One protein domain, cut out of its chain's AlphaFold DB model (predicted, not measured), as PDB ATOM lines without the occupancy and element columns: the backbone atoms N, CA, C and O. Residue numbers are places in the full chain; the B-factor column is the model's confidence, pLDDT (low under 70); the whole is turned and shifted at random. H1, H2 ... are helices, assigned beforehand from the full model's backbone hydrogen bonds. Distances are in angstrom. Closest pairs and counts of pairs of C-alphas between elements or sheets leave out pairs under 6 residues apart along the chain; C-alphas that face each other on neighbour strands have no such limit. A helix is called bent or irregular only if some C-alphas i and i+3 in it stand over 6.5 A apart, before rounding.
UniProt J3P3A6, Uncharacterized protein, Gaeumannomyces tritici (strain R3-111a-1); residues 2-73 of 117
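What this domain is: This is residues 2 to 73 of the 117 residues of an uncharacterized protein of Gaeumannomyces tritici (strain R3-111a-1) (UniProt J3P3A6). Two helices make an open L: the shorter, H1, is one limb, and the long, bent H2 is the other, with the link of residues 22 to 28 at the corner. H2 makes the length of the whole, and its second arm, H2b, turns off from its first, H2a, at 46 degrees. The printed part has 72 residues with two named helices, H1 then H2, and no named strand; its class is all helix. It is extended, with a radius of gyration of the C-alphas of 20.2 A, and elongated, spanning 61 by 32 by 19 A.

How they stand to each other: Start at H1, residues 3 to 21, and go on over a short link of 7 residues to H2, residues 29 to 70. By its hydrogen bonds H2 was assigned as one helix, but it is bent: C-alphas 52 and 55 are 6.8 A apart. Its arms are H2a, residues 29 to 52, and H2b, residues 55 to 70, at a steep tilt of 46 degrees. H1 is apart from H2a and from H2b, with no C-alpha of H1 within 8 A of either arm. In H1, H2a and H2b every O i to N i+4 pair is within hydrogen-bond range.

Where its parts are: Find C-alpha 3 at (-3.470, 25.236, 47.236); from there H1 runs 27.0 A to C-alpha 21. Next find C-alpha 29 at (-28.032, 8.419, 36.547), where H2a begins its 34.4 A. H2b covers 21.9 A and ends at C-alpha 70, at (29.199, 0.014, 35.365).

The domain as a whole: Look at Thr 28 and Asp 72 for the two C-alphas farthest apart, at 61.5 A. Residues 2 to 15, 37 to 62 and 65 to 72 stand free. The printed part has no cut and no long link between its helices. The mean pLDDT of the printed part is 87.6, and residues 71 to 73 are under 70.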
ATOM      1  N   ASN A   2      -6.163  29.190  48.193       86.88
ATOM      2  CA  ASN A   2      -5.457  28.117  48.881       86.88
ATOM      3  C   ASN A   2      -5.046  27.021  47.880       86.88
ATOM      4  O   ASN A   2      -5.686  26.849  46.841       86.88
ATOM      5  N   VAL A   3      -3.972  26.280  48.157       90.00
ATOM      6  CA  VAL A   3      -3.470  25.236  47.236       90.00
ATOM      7  C   VAL A   3      -4.526  24.142  47.022       90.00
ATOM      8  O   VAL A   3      -4.707  23.646  45.911       90.00
ATOM      9  N   LEU A   4      -5.297  23.862  48.077       89.00
ATOM     10  CA  LEU A   4      -6.440  22.952  48.078       89.00
ATOM     11  C   LEU A   4      -7.571  23.427  47.151       89.00
ATOM     12  O   LEU A   4      -8.114  22.621  46.402       89.00
ATOM     13  N   ASP A   5      -7.868  24.731  47.116       90.38
ATOM     14  CA  ASP A   5      -8.907  25.287  46.233       90.38
ATOM     15  C   ASP A   5      -8.521  25.138  44.758       90.38
ATOM     16  O   ASP A   5      -9.359  24.863  43.898       90.38
ATOM     17  N   ARG A   6      -7.229  25.320  44.450       89.25
ATOM     18  CA  ARG A   6      -6.699  25.145  43.091       89.25
ATOM     19  C   ARG A   6      -6.776  23.684  42.665       89.25
ATOM     20  O   ARG A   6      -7.165  23.411  41.533       89.25
ATOM     21  N   PHE A   7      -6.445  22.766  43.572       90.88
ATOM     22  CA  PHE A   7      -6.552  21.335  43.321       90.88
ATOM     23  C   PHE A   7      -8.009  20.902  43.117       90.88
ATOM     24  O   PHE A   7      -8.309  20.241  42.128       90.88
ATOM     25  N   GLY A   8      -8.930  21.347  43.975       92.19
ATOM     26  CA  GLY A   8     -10.360  21.056  43.837       92.19
ATOM     27  C   GLY A   8     -10.923  21.529  42.496       92.19
ATOM     28  O   GLY A   8     -11.556  20.752  41.781       92.19
ATOM     29  N   LYS A   9     -10.603  22.766  42.089       92.25
ATOM     30  CA  LYS A   9     -10.981  23.282  40.762       92.25
ATOM     31  C   LYS A   9     -10.375  22.463  39.624       92.25
ATOM     32  O   LYS A   9     -11.049  22.203  38.632       92.25
ATOM     33  N   TRP A  10      -9.119  22.044  39.752       93.31
ATOM     34  CA  TRP A  10      -8.460  21.217  38.742       93.31
ATOM     35  C   TRP A  10      -9.133  19.845  38.587       93.31
ATOM     36  O   TRP A  10      -9.398  19.430  37.459       93.31
ATOM     37  N   VAL A  11      -9.483  19.181  39.693       91.69
ATOM     38  CA  VAL A  11     -10.209  17.899  39.665       91.69
ATOM     39  C   VAL A  11     -11.580  18.066  39.011       91.69
ATOM     40  O   VAL A  11     -11.940  17.267  38.150       91.69
ATOM     41  N   GLN A  12     -12.319  19.126  39.350       91.44
ATOM     42  CA  GLN A  12     -13.616  19.420  38.730       91.44
ATOM     43  C   GLN A  12     -13.494  19.593  37.213       91.44
ATOM     44  O   GLN A  12     -14.244  18.978  36.460       91.44
ATOM     45  N   LEU A  13     -12.505  20.363  36.748       94.62
ATOM     46  CA  LEU A  13     -12.254  20.543  35.316       94.62
ATOM     47  C   LEU A  13     -11.941  19.218  34.609       94.62
ATOM     48  O   LEU A  13     -12.359  19.016  33.471       94.62
ATOM     49  N   LYS A  14     -11.241  18.296  35.278       93.69
ATOM     50  CA  LYS A  14     -10.954  16.967  34.724       93.69
ATOM     51  C   LYS A  14     -12.176  16.063  34.688       93.69
ATOM     52  O   LYS A  14     -12.373  15.389  33.681       93.69
ATOM     53  N   ALA A  15     -13.021  16.105  35.713       91.00
ATOM     54  CA  ALA A  15     -14.304  15.412  35.690       91.00
ATOM     55  C   ALA A  15     -15.175  15.908  34.522       91.00
ATOM     56  O   ALA A  15     -15.655  15.093  33.741       91.00
ATOM     57  N   TYR A  16     -15.276  17.228  34.320       93.69
ATOM     58  CA  TYR A  16     -16.023  17.798  33.193       93.69
ATOM     59  C   TYR A  16     -15.443  17.414  31.834       93.69
ATOM     60  O   TYR A  16     -16.188  17.094  30.912       93.69
ATOM     61  N   GLN A  17     -14.115  17.405  31.697       93.44
ATOM     62  CA  GLN A  17     -13.475  16.987  30.455       93.44
ATOM     63  C   GLN A  17     -13.817  15.528  30.117       93.44
ATOM     64  O   GLN A  17     -14.159  15.233  28.977       93.44
ATOM     65  N   VAL A  18     -13.774  14.629  31.104       91.25
ATOM     66  CA  VAL A  18     -14.164  13.223  30.917       91.25
ATOM     67  C   VAL A  18     -15.642  13.114  30.548       91.25
ATOM     68  O   VAL A  18     -15.976  12.388  29.613       91.25
ATOM     69  N   GLU A  19     -16.515  13.865  31.223       92.06
ATOM     70  CA  GLU A  19     -17.948  13.864  30.922       92.06
ATOM     71  C   GLU A  19     -18.244  14.296  29.484       92.06
ATOM     72  O   GLU A  19     -19.052  13.648  28.820       92.06
ATOM     73  N   VAL A  20     -17.559  15.330  28.988       93.25
ATOM     74  CA  VAL A  20     -17.732  15.847  27.623       93.25
ATOM     75  C   VAL A  20     -17.092  14.931  26.577       93.25
ATOM     76  O   VAL A  20     -17.714  14.657  25.557       93.25
ATOM     77  N   THR A  21     -15.869  14.434  26.798       93.38
ATOM     78  CA  THR A  21     -15.145  13.613  25.807       93.38
ATOM     79  C   THR A  21     -15.756  12.227  25.627       93.38
ATOM     80  O   THR A  21     -15.822  11.734  24.506       93.38
ATOM     81  N   TYR A  22     -16.217  11.601  26.712       88.50
ATOM     82  CA  TYR A  22     -16.828  10.269  26.666       88.50
ATOM     83  C   TYR A  22     -18.360  10.318  26.579       88.50
ATOM     84  O   TYR A  22     -19.007   9.280  26.687       88.50
ATOM     85  N   SER A  23     -18.948  11.510  26.407       89.00
ATOM     86  CA  SER A  23     -20.402  11.736  26.370       89.00
ATOM     87  C   SER A  23     -21.160  11.163  27.576       89.00
ATOM     88  O   SER A  23     -22.364  10.927  27.508       89.00
ATOM     89  N   VAL A  24     -20.478  10.989  28.713       88.00
ATOM     90  CA  VAL A  24     -21.048  10.432  29.955       88.00
ATOM     91  C   VAL A  24     -22.143  11.341  30.512       88.00
ATOM     92  O   VAL A  24     -23.008  10.891  31.258       88.00
ATOM     93  N   TYR A  25     -22.148  12.620  30.128       88.75
ATOM     94  CA  TYR A  25     -23.204  13.560  30.506       88.75
ATOM     95  C   TYR A  25     -24.588  13.198  29.933       88.75
ATOM     96  O   TYR A  25     -25.590  13.644  30.482       88.75
ATOM     97  N   MET A  26     -24.649  12.397  28.862       91.12
ATOM     98  CA  MET A  26     -25.904  11.935  28.252       91.12
ATOM     99  C   MET A  26     -26.452  10.657  28.896       91.12
ATOM    100  O   MET A  26     -27.571  10.248  28.589       91.12
ATOM    101  N   PHE A  27     -25.679  10.009  29.767       90.75
ATOM    102  CA  PHE A  27     -26.104   8.780  30.423       90.75
ATOM    103  C   PHE A  27     -27.153   9.053  31.491       90.75
ATOM    104  O   PHE A  27     -27.135  10.074  32.184       90.75
ATOM    105  N   THR A  28     -28.047   8.086  31.673       94.06
ATOM    106  CA  THR A  28     -28.964   8.111  32.809       94.06
ATOM    107  C   THR A  28     -28.185   7.986  34.129       94.06
ATOM    108  O   THR A  28     -27.066   7.460  34.156       94.06
ATOM    109  N   PRO A  29     -28.746   8.442  35.267       90.88
ATOM    110  CA  PRO A  29     -28.032   8.419  36.547       90.88
ATOM    111  C   PRO A  29     -27.521   7.026  36.954       90.88
ATOM    112  O   PRO A  29     -26.441   6.913  37.536       90.88
ATOM    113  N   ALA A  30     -28.260   5.965  36.610       91.88
ATOM    114  CA  ALA A  30     -27.866   4.583  36.879       91.88
ATOM    115  C   ALA A  30     -26.680   4.133  36.004       91.88
ATOM    116  O   ALA A  30     -25.719   3.552  36.506       91.88
ATOM    117  N   GLU A  31     -26.703   4.453  34.710       92.25
ATOM    118  CA  GLU A  31     -25.612   4.141  33.777       92.25
ATOM    119  C   GLU A  31     -24.327   4.893  34.141       92.25
ATOM    120  O   GLU A  31     -23.235   4.322  34.109       92.25
ATOM    121  N   LYS A  32     -24.449   6.151  34.582       90.19
ATOM    122  CA  LYS A  32     -23.317   6.943  35.076       90.19
ATOM    123  C   LYS A  32     -22.654   6.283  36.289       90.19
ATOM    124  O   LYS A  32     -21.425   6.234  36.358       90.19
ATOM    125  N   PHE A  33     -23.438   5.742  37.222       91.88
ATOM    126  CA  PHE A  33     -22.908   5.010  38.376       91.88
ATOM    127  C   PHE A  33     -22.125   3.757  37.955       91.88
ATOM    128  O   PHE A  33     -21.025   3.516  38.455       91.88
ATOM    129  N   ILE A  34     -22.652   2.995  36.992       94.00
ATOM    130  CA  ILE A  34     -21.987   1.800  36.457       94.00
ATOM    131  C   ILE A  34     -20.668   2.178  35.767       94.00
ATOM    132  O   ILE A  34     -19.642   1.553  36.032       94.00
ATOM    133  N   PHE A  35     -20.659   3.234  34.949       92.75
ATOM    134  CA  PHE A  35     -19.452   3.718  34.272       92.75
ATOM    135  C   PHE A  35     -18.333   4.065  35.264       92.75
ATOM    136  O   PHE A  35     -17.222   3.540  35.159       92.75
ATOM    137  N   TRP A  36     -18.628   4.897  36.268       92.50
ATOM    138  CA  TRP A  36     -17.640   5.271  37.284       92.50
ATOM    139  C   TRP A  36     -17.180   4.074  38.120       92.50
ATOM    140  O   TRP A  36     -16.008   4.015  38.483       92.50
ATOM    141  N   SER A  37     -18.057   3.097  38.366       95.19
ATOM    142  CA  SER A  37     -17.704   1.861  39.074       95.19
ATOM    143  C   SER A  37     -16.703   1.012  38.288       95.19
ATOM    144  O   SER A  37     -15.735   0.522  38.863       95.19
ATOM    145  N   ILE A  38     -16.883   0.876  36.969       95.44
ATOM    146  CA  ILE A  38     -15.948   0.142  36.101       95.44
ATOM    147  C   ILE A  38     -14.597   0.859  36.045       95.44
ATOM    148  O   ILE A  38     -13.559   0.224  36.228       95.44
ATOM    149  N   VAL A  39     -14.597   2.180  35.831       93.75
ATOM    150  CA  VAL A  39     -13.362   2.982  35.810       93.75
ATOM    151  C   VAL A  39     -12.624   2.857  37.141       93.75
ATOM    152  O   VAL A  39     -11.419   2.610  37.154       93.75
ATOM    153  N   PHE A  40     -13.348   2.962  38.257       94.75
ATOM    154  CA  PHE A  40     -12.796   2.765  39.592       94.75
ATOM    155  C   PHE A  40     -12.194   1.367  39.758       94.75
ATOM    156  O   PHE A  40     -11.065   1.252  40.223       94.75
ATOM    157  N   LEU A  41     -12.901   0.317  39.335       97.06
ATOM    158  CA  LEU A  41     -12.439  -1.066  39.444       97.06
ATOM    159  C   LEU A  41     -11.153  -1.295  38.647       97.06
ATOM    160  O   LEU A  41     -10.183  -1.820  39.191       97.06
ATOM    161  N   VAL A  42     -11.115  -0.872  37.381       96.56
ATOM    162  CA  VAL A  42      -9.927  -1.016  36.525       96.56
ATOM    163  C   VAL A  42      -8.748  -0.241  37.107       96.56
ATOM    164  O   VAL A  42      -7.628  -0.753  37.154       96.56
ATOM    165  N   HIS A  43      -8.991   0.981  37.582       95.25
ATOM    166  CA  HIS A  43      -7.943   1.814  38.153       95.25
ATOM    167  C   HIS A  43      -7.418   1.242  39.474       95.25
ATOM    168  O   HIS A  43      -6.207   1.134  39.648       95.25
ATOM    169  N   ALA A  44      -8.300   0.791  40.366       96.44
ATOM    170  CA  ALA A  44      -7.923   0.144  41.618       96.44
ATOM    171  C   ALA A  44      -7.120  -1.139  41.370       96.44
ATOM    172  O   ALA A  44      -6.065  -1.330  41.975       96.44
ATOM    173  N   LEU A  45      -7.564  -1.982  40.433       95.69
ATOM    174  CA  LEU A  45      -6.852  -3.203  40.068       95.69
ATOM    175  C   LEU A  45      -5.463  -2.886  39.501       95.69
ATOM    176  O   LEU A  45      -4.486  -3.539  39.856       95.69
ATOM    177  N   THR A  46      -5.361  -1.839  38.680       94.44
ATOM    178  CA  THR A  46      -4.089  -1.374  38.113       94.44
ATOM    179  C   THR A  46      -3.163  -0.820  39.192       94.44
ATOM    180  O   THR A  46      -1.969  -1.106  39.159       94.44
ATOM    181  N   ILE A  47      -3.679  -0.068  40.170       95.81
ATOM    182  CA  ILE A  47      -2.892   0.427  41.309       95.81
ATOM    183  C   ILE A  47      -2.359  -0.748  42.128       95.81
ATOM    184  O   ILE A  47      -1.166  -0.795  42.410       95.81
ATOM    185  N   ILE A  48      -3.207  -1.720  42.472       93.81
ATOM    186  CA  ILE A  48      -2.790  -2.890  43.255       93.81
ATOM    187  C   ILE A  48      -1.755  -3.711  42.479       93.81
ATOM    188  O   ILE A  48      -0.716  -4.062  43.034       93.81
ATOM    189  N   ALA A  49      -1.984  -3.957  41.187       92.69
ATOM    190  CA  ALA A  49      -1.016  -4.629  40.324       92.69
ATOM    191  C   ALA A  49       0.303  -3.847  40.239       92.69
ATOM    192  O   ALA A  49       1.380  -4.432  40.319       92.69
ATOM    193  N   THR A  50       0.238  -2.520  40.142       91.75
ATOM    194  CA  THR A  50       1.419  -1.653  40.121       91.75
ATOM    195  C   THR A  50       2.198  -1.755  41.430       91.75
ATOM    196  O   THR A  50       3.399  -1.981  41.408       91.75
ATOM    197  N   ILE A  51       1.531  -1.659  42.578       90.00
ATOM    198  CA  ILE A  51       2.198  -1.725  43.883       90.00
ATOM    199  C   ILE A  51       2.784  -3.119  44.136       90.00
ATOM    200  O   ILE A  51       3.877  -3.220  44.681       90.00
ATOM    201  N   LEU A  52       2.087  -4.190  43.748       88.44
ATOM    202  CA  LEU A  52       2.488  -5.555  44.096       88.44
ATOM    203  C   LEU A  52       3.478  -6.175  43.100       88.44
ATOM    204  O   LEU A  52       4.406  -6.870  43.505       88.44
ATOM    205  N   TYR A  53       3.288  -5.940  41.802       83.25
ATOM    206  CA  TYR A  53       4.047  -6.606  40.740       83.25
ATOM    207  C   TYR A  53       5.169  -5.719  40.190       83.25
ATOM    208  O   TYR A  53       6.297  -6.177  40.006       83.25
ATOM    209  N   MET A  54       4.910  -4.423  39.985       80.56
ATOM    210  CA  MET A  54       5.894  -3.511  39.394       80.56
ATOM    211  C   MET A  54       7.223  -3.384  40.171       80.56
ATOM    212  O   MET A  54       8.252  -3.358  39.492       80.56
ATOM    213  N   PRO A  55       7.295  -3.336  41.524       83.50
ATOM    214  CA  PRO A  55       8.585  -3.159  42.205       83.50
ATOM    215  C   PRO A  55       9.565  -4.302  41.925       83.50
ATOM    216  O   PRO A  55      10.763  -4.057  41.782       83.50
ATOM    217  N   HIS A  56       9.067  -5.530  41.765       79.25
ATOM    218  CA  HIS A  56       9.903  -6.670  41.395       79.25
ATOM    219  C   HIS A  56      10.521  -6.486  39.997       79.25
ATOM    220  O   HIS A  56      11.719  -6.698  39.806       79.25
ATOM    221  N   HIS A  57       9.734  -6.002  39.030       79.19
ATOM    222  CA  HIS A  57      10.220  -5.741  37.670       79.19
ATOM    223  C   HIS A  57      11.170  -4.552  37.579       79.19
ATOM    224  O   HIS A  57      12.140  -4.609  36.823       79.19
ATOM    225  N   ILE A  58      10.930  -3.499  38.362       80.38
ATOM    226  CA  ILE A  58      11.828  -2.344  38.430       80.38
ATOM    227  C   ILE A  58      13.187  -2.768  38.989       80.38
ATOM    228  O   ILE A  58      14.209  -2.401  38.416       80.38
ATOM    229  N   ALA A  59      13.219  -3.579  40.051       79.38
ATOM    230  CA  ALA A  59      14.468  -4.062  40.640       79.38
ATOM    231  C   ALA A  59      15.279  -4.927  39.659       79.38
ATOM    232  O   ALA A  59      16.491  -4.749  39.529       79.38
ATOM    233  N   PHE A  60      14.609  -5.816  38.921       78.69
ATOM    234  CA  PHE A  60      15.252  -6.623  37.884       78.69
ATOM    235  C   PHE A  60      15.844  -5.757  36.762       78.69
ATOM    236  O   PHE A  60      17.002  -5.932  36.374       78.69
ATOM    237  N   LEU A  61      15.064  -4.795  36.255       80.38
ATOM    238  CA  LEU A  61      15.501  -3.925  35.167       80.38
ATOM    239  C   LEU A  61      16.631  -2.985  35.609       80.38
ATOM    240  O   LEU A  61      17.572  -2.772  34.850       80.38
ATOM    241  N   ALA A  62      16.574  -2.475  36.841       80.94
ATOM    242  CA  ALA A  62      17.603  -1.619  37.421       80.94
ATOM    243  C   ALA A  62      18.936  -2.357  37.597       80.94
ATOM    244  O   ALA A  62      19.974  -1.808  37.243       80.94
ATOM    245  N   ASN A  63      18.920  -3.607  38.071       74.88
ATOM    246  CA  ASN A  63      20.136  -4.417  38.204       74.88
ATOM    247  C   ASN A  63      20.789  -4.659  36.830       74.88
ATOM    248  O   ASN A  63      21.989  -4.460  36.642       74.88
ATOM    249  N   ARG A  64      19.978  -4.961  35.810       79.62
ATOM    250  CA  ARG A  64      20.480  -5.129  34.442       79.62
ATOM    251  C   ARG A  64      20.970  -3.819  33.814       79.62
ATOM    252  O   ARG A  64      21.978  -3.822  33.115       79.62
ATOM    253  N   ALA A  65      20.297  -2.696  34.062       80.94
ATOM    254  CA  ALA A  65      20.760  -1.378  33.626       80.94
ATOM    255  C   ALA A  65      22.082  -0.995  34.310       80.94
ATOM    256  O   ALA A  65      22.987  -0.478  33.661       80.94
ATOM    257  N   TRP A  66      22.221  -1.320  35.596       76.75
ATOM    258  CA  TRP A  66      23.449  -1.117  36.358       76.75
ATOM    259  C   TRP A  66      24.618  -1.927  35.792       76.75
ATOM    260  O   TRP A  66      25.710  -1.381  35.640       76.75
ATOM    261  N   PHE A  67      24.368  -3.184  35.409       72.88
ATOM    262  CA  PHE A  67      25.349  -4.047  34.747       72.88
ATOM    263  C   PHE A  67      25.885  -3.429  33.449       72.88
ATOM    264  O   PHE A  67      27.091  -3.405  33.223       72.88
ATOM    265  N   TYR A  68      25.008  -2.871  32.610       74.50
ATOM    266  CA  TYR A  68      25.434  -2.251  31.353       74.50
ATOM    267  C   TYR A  68      26.151  -0.906  31.536       74.50
ATOM    268  O   TYR A  68      26.954  -0.539  30.682       74.50
ATOM    269  N   ILE A  69      25.872  -0.172  32.617       74.94
ATOM    270  CA  ILE A  69      26.488   1.138  32.882       74.94
ATOM    271  C   ILE A  69      27.857   0.994  33.554       74.94
ATOM    272  O   ILE A  69      28.788   1.700  33.179       74.94
ATOM    273  N   ASN A  70      27.989   0.103  34.540       76.31
ATOM    274  CA  ASN A  70      29.199   0.014  35.365       76.31
ATOM    275  C   ASN A  70      30.111  -1.161  34.991       76.31
ATOM    276  O   ASN A  70      31.214  -1.250  35.520       76.31
ATOM    277  N   GLY A  71      29.681  -2.049  34.088       65.56
ATOM    278  CA  GLY A  71      30.503  -3.124  33.521       65.56
ATOM    279  C   GLY A  71      30.868  -4.260  34.482       65.56
ATOM    280  O   GLY A  71      31.272  -5.320  34.011       65.56
ATOM    281  N   ASP A  72      30.695  -4.072  35.791       60.28
ATOM    282  CA  ASP A  72      30.952  -5.076  36.819       60.28
ATOM    283  C   ASP A  72      29.648  -5.479  37.520       60.28
ATOM    284  O   ASP A  72      28.847  -4.648  37.969       60.28
ATOM    285  N   SER A  73      29.399  -6.784  37.560       56.62
ATOM    286  CA  SER A  73      28.221  -7.363  38.188       56.62
ATOM    287  C   SER A  73      28.376  -7.286  39.699       56.62
ATOM    288  O   SER A  73      28.956  -8.181  40.311       56.62
TER     289      SER A  73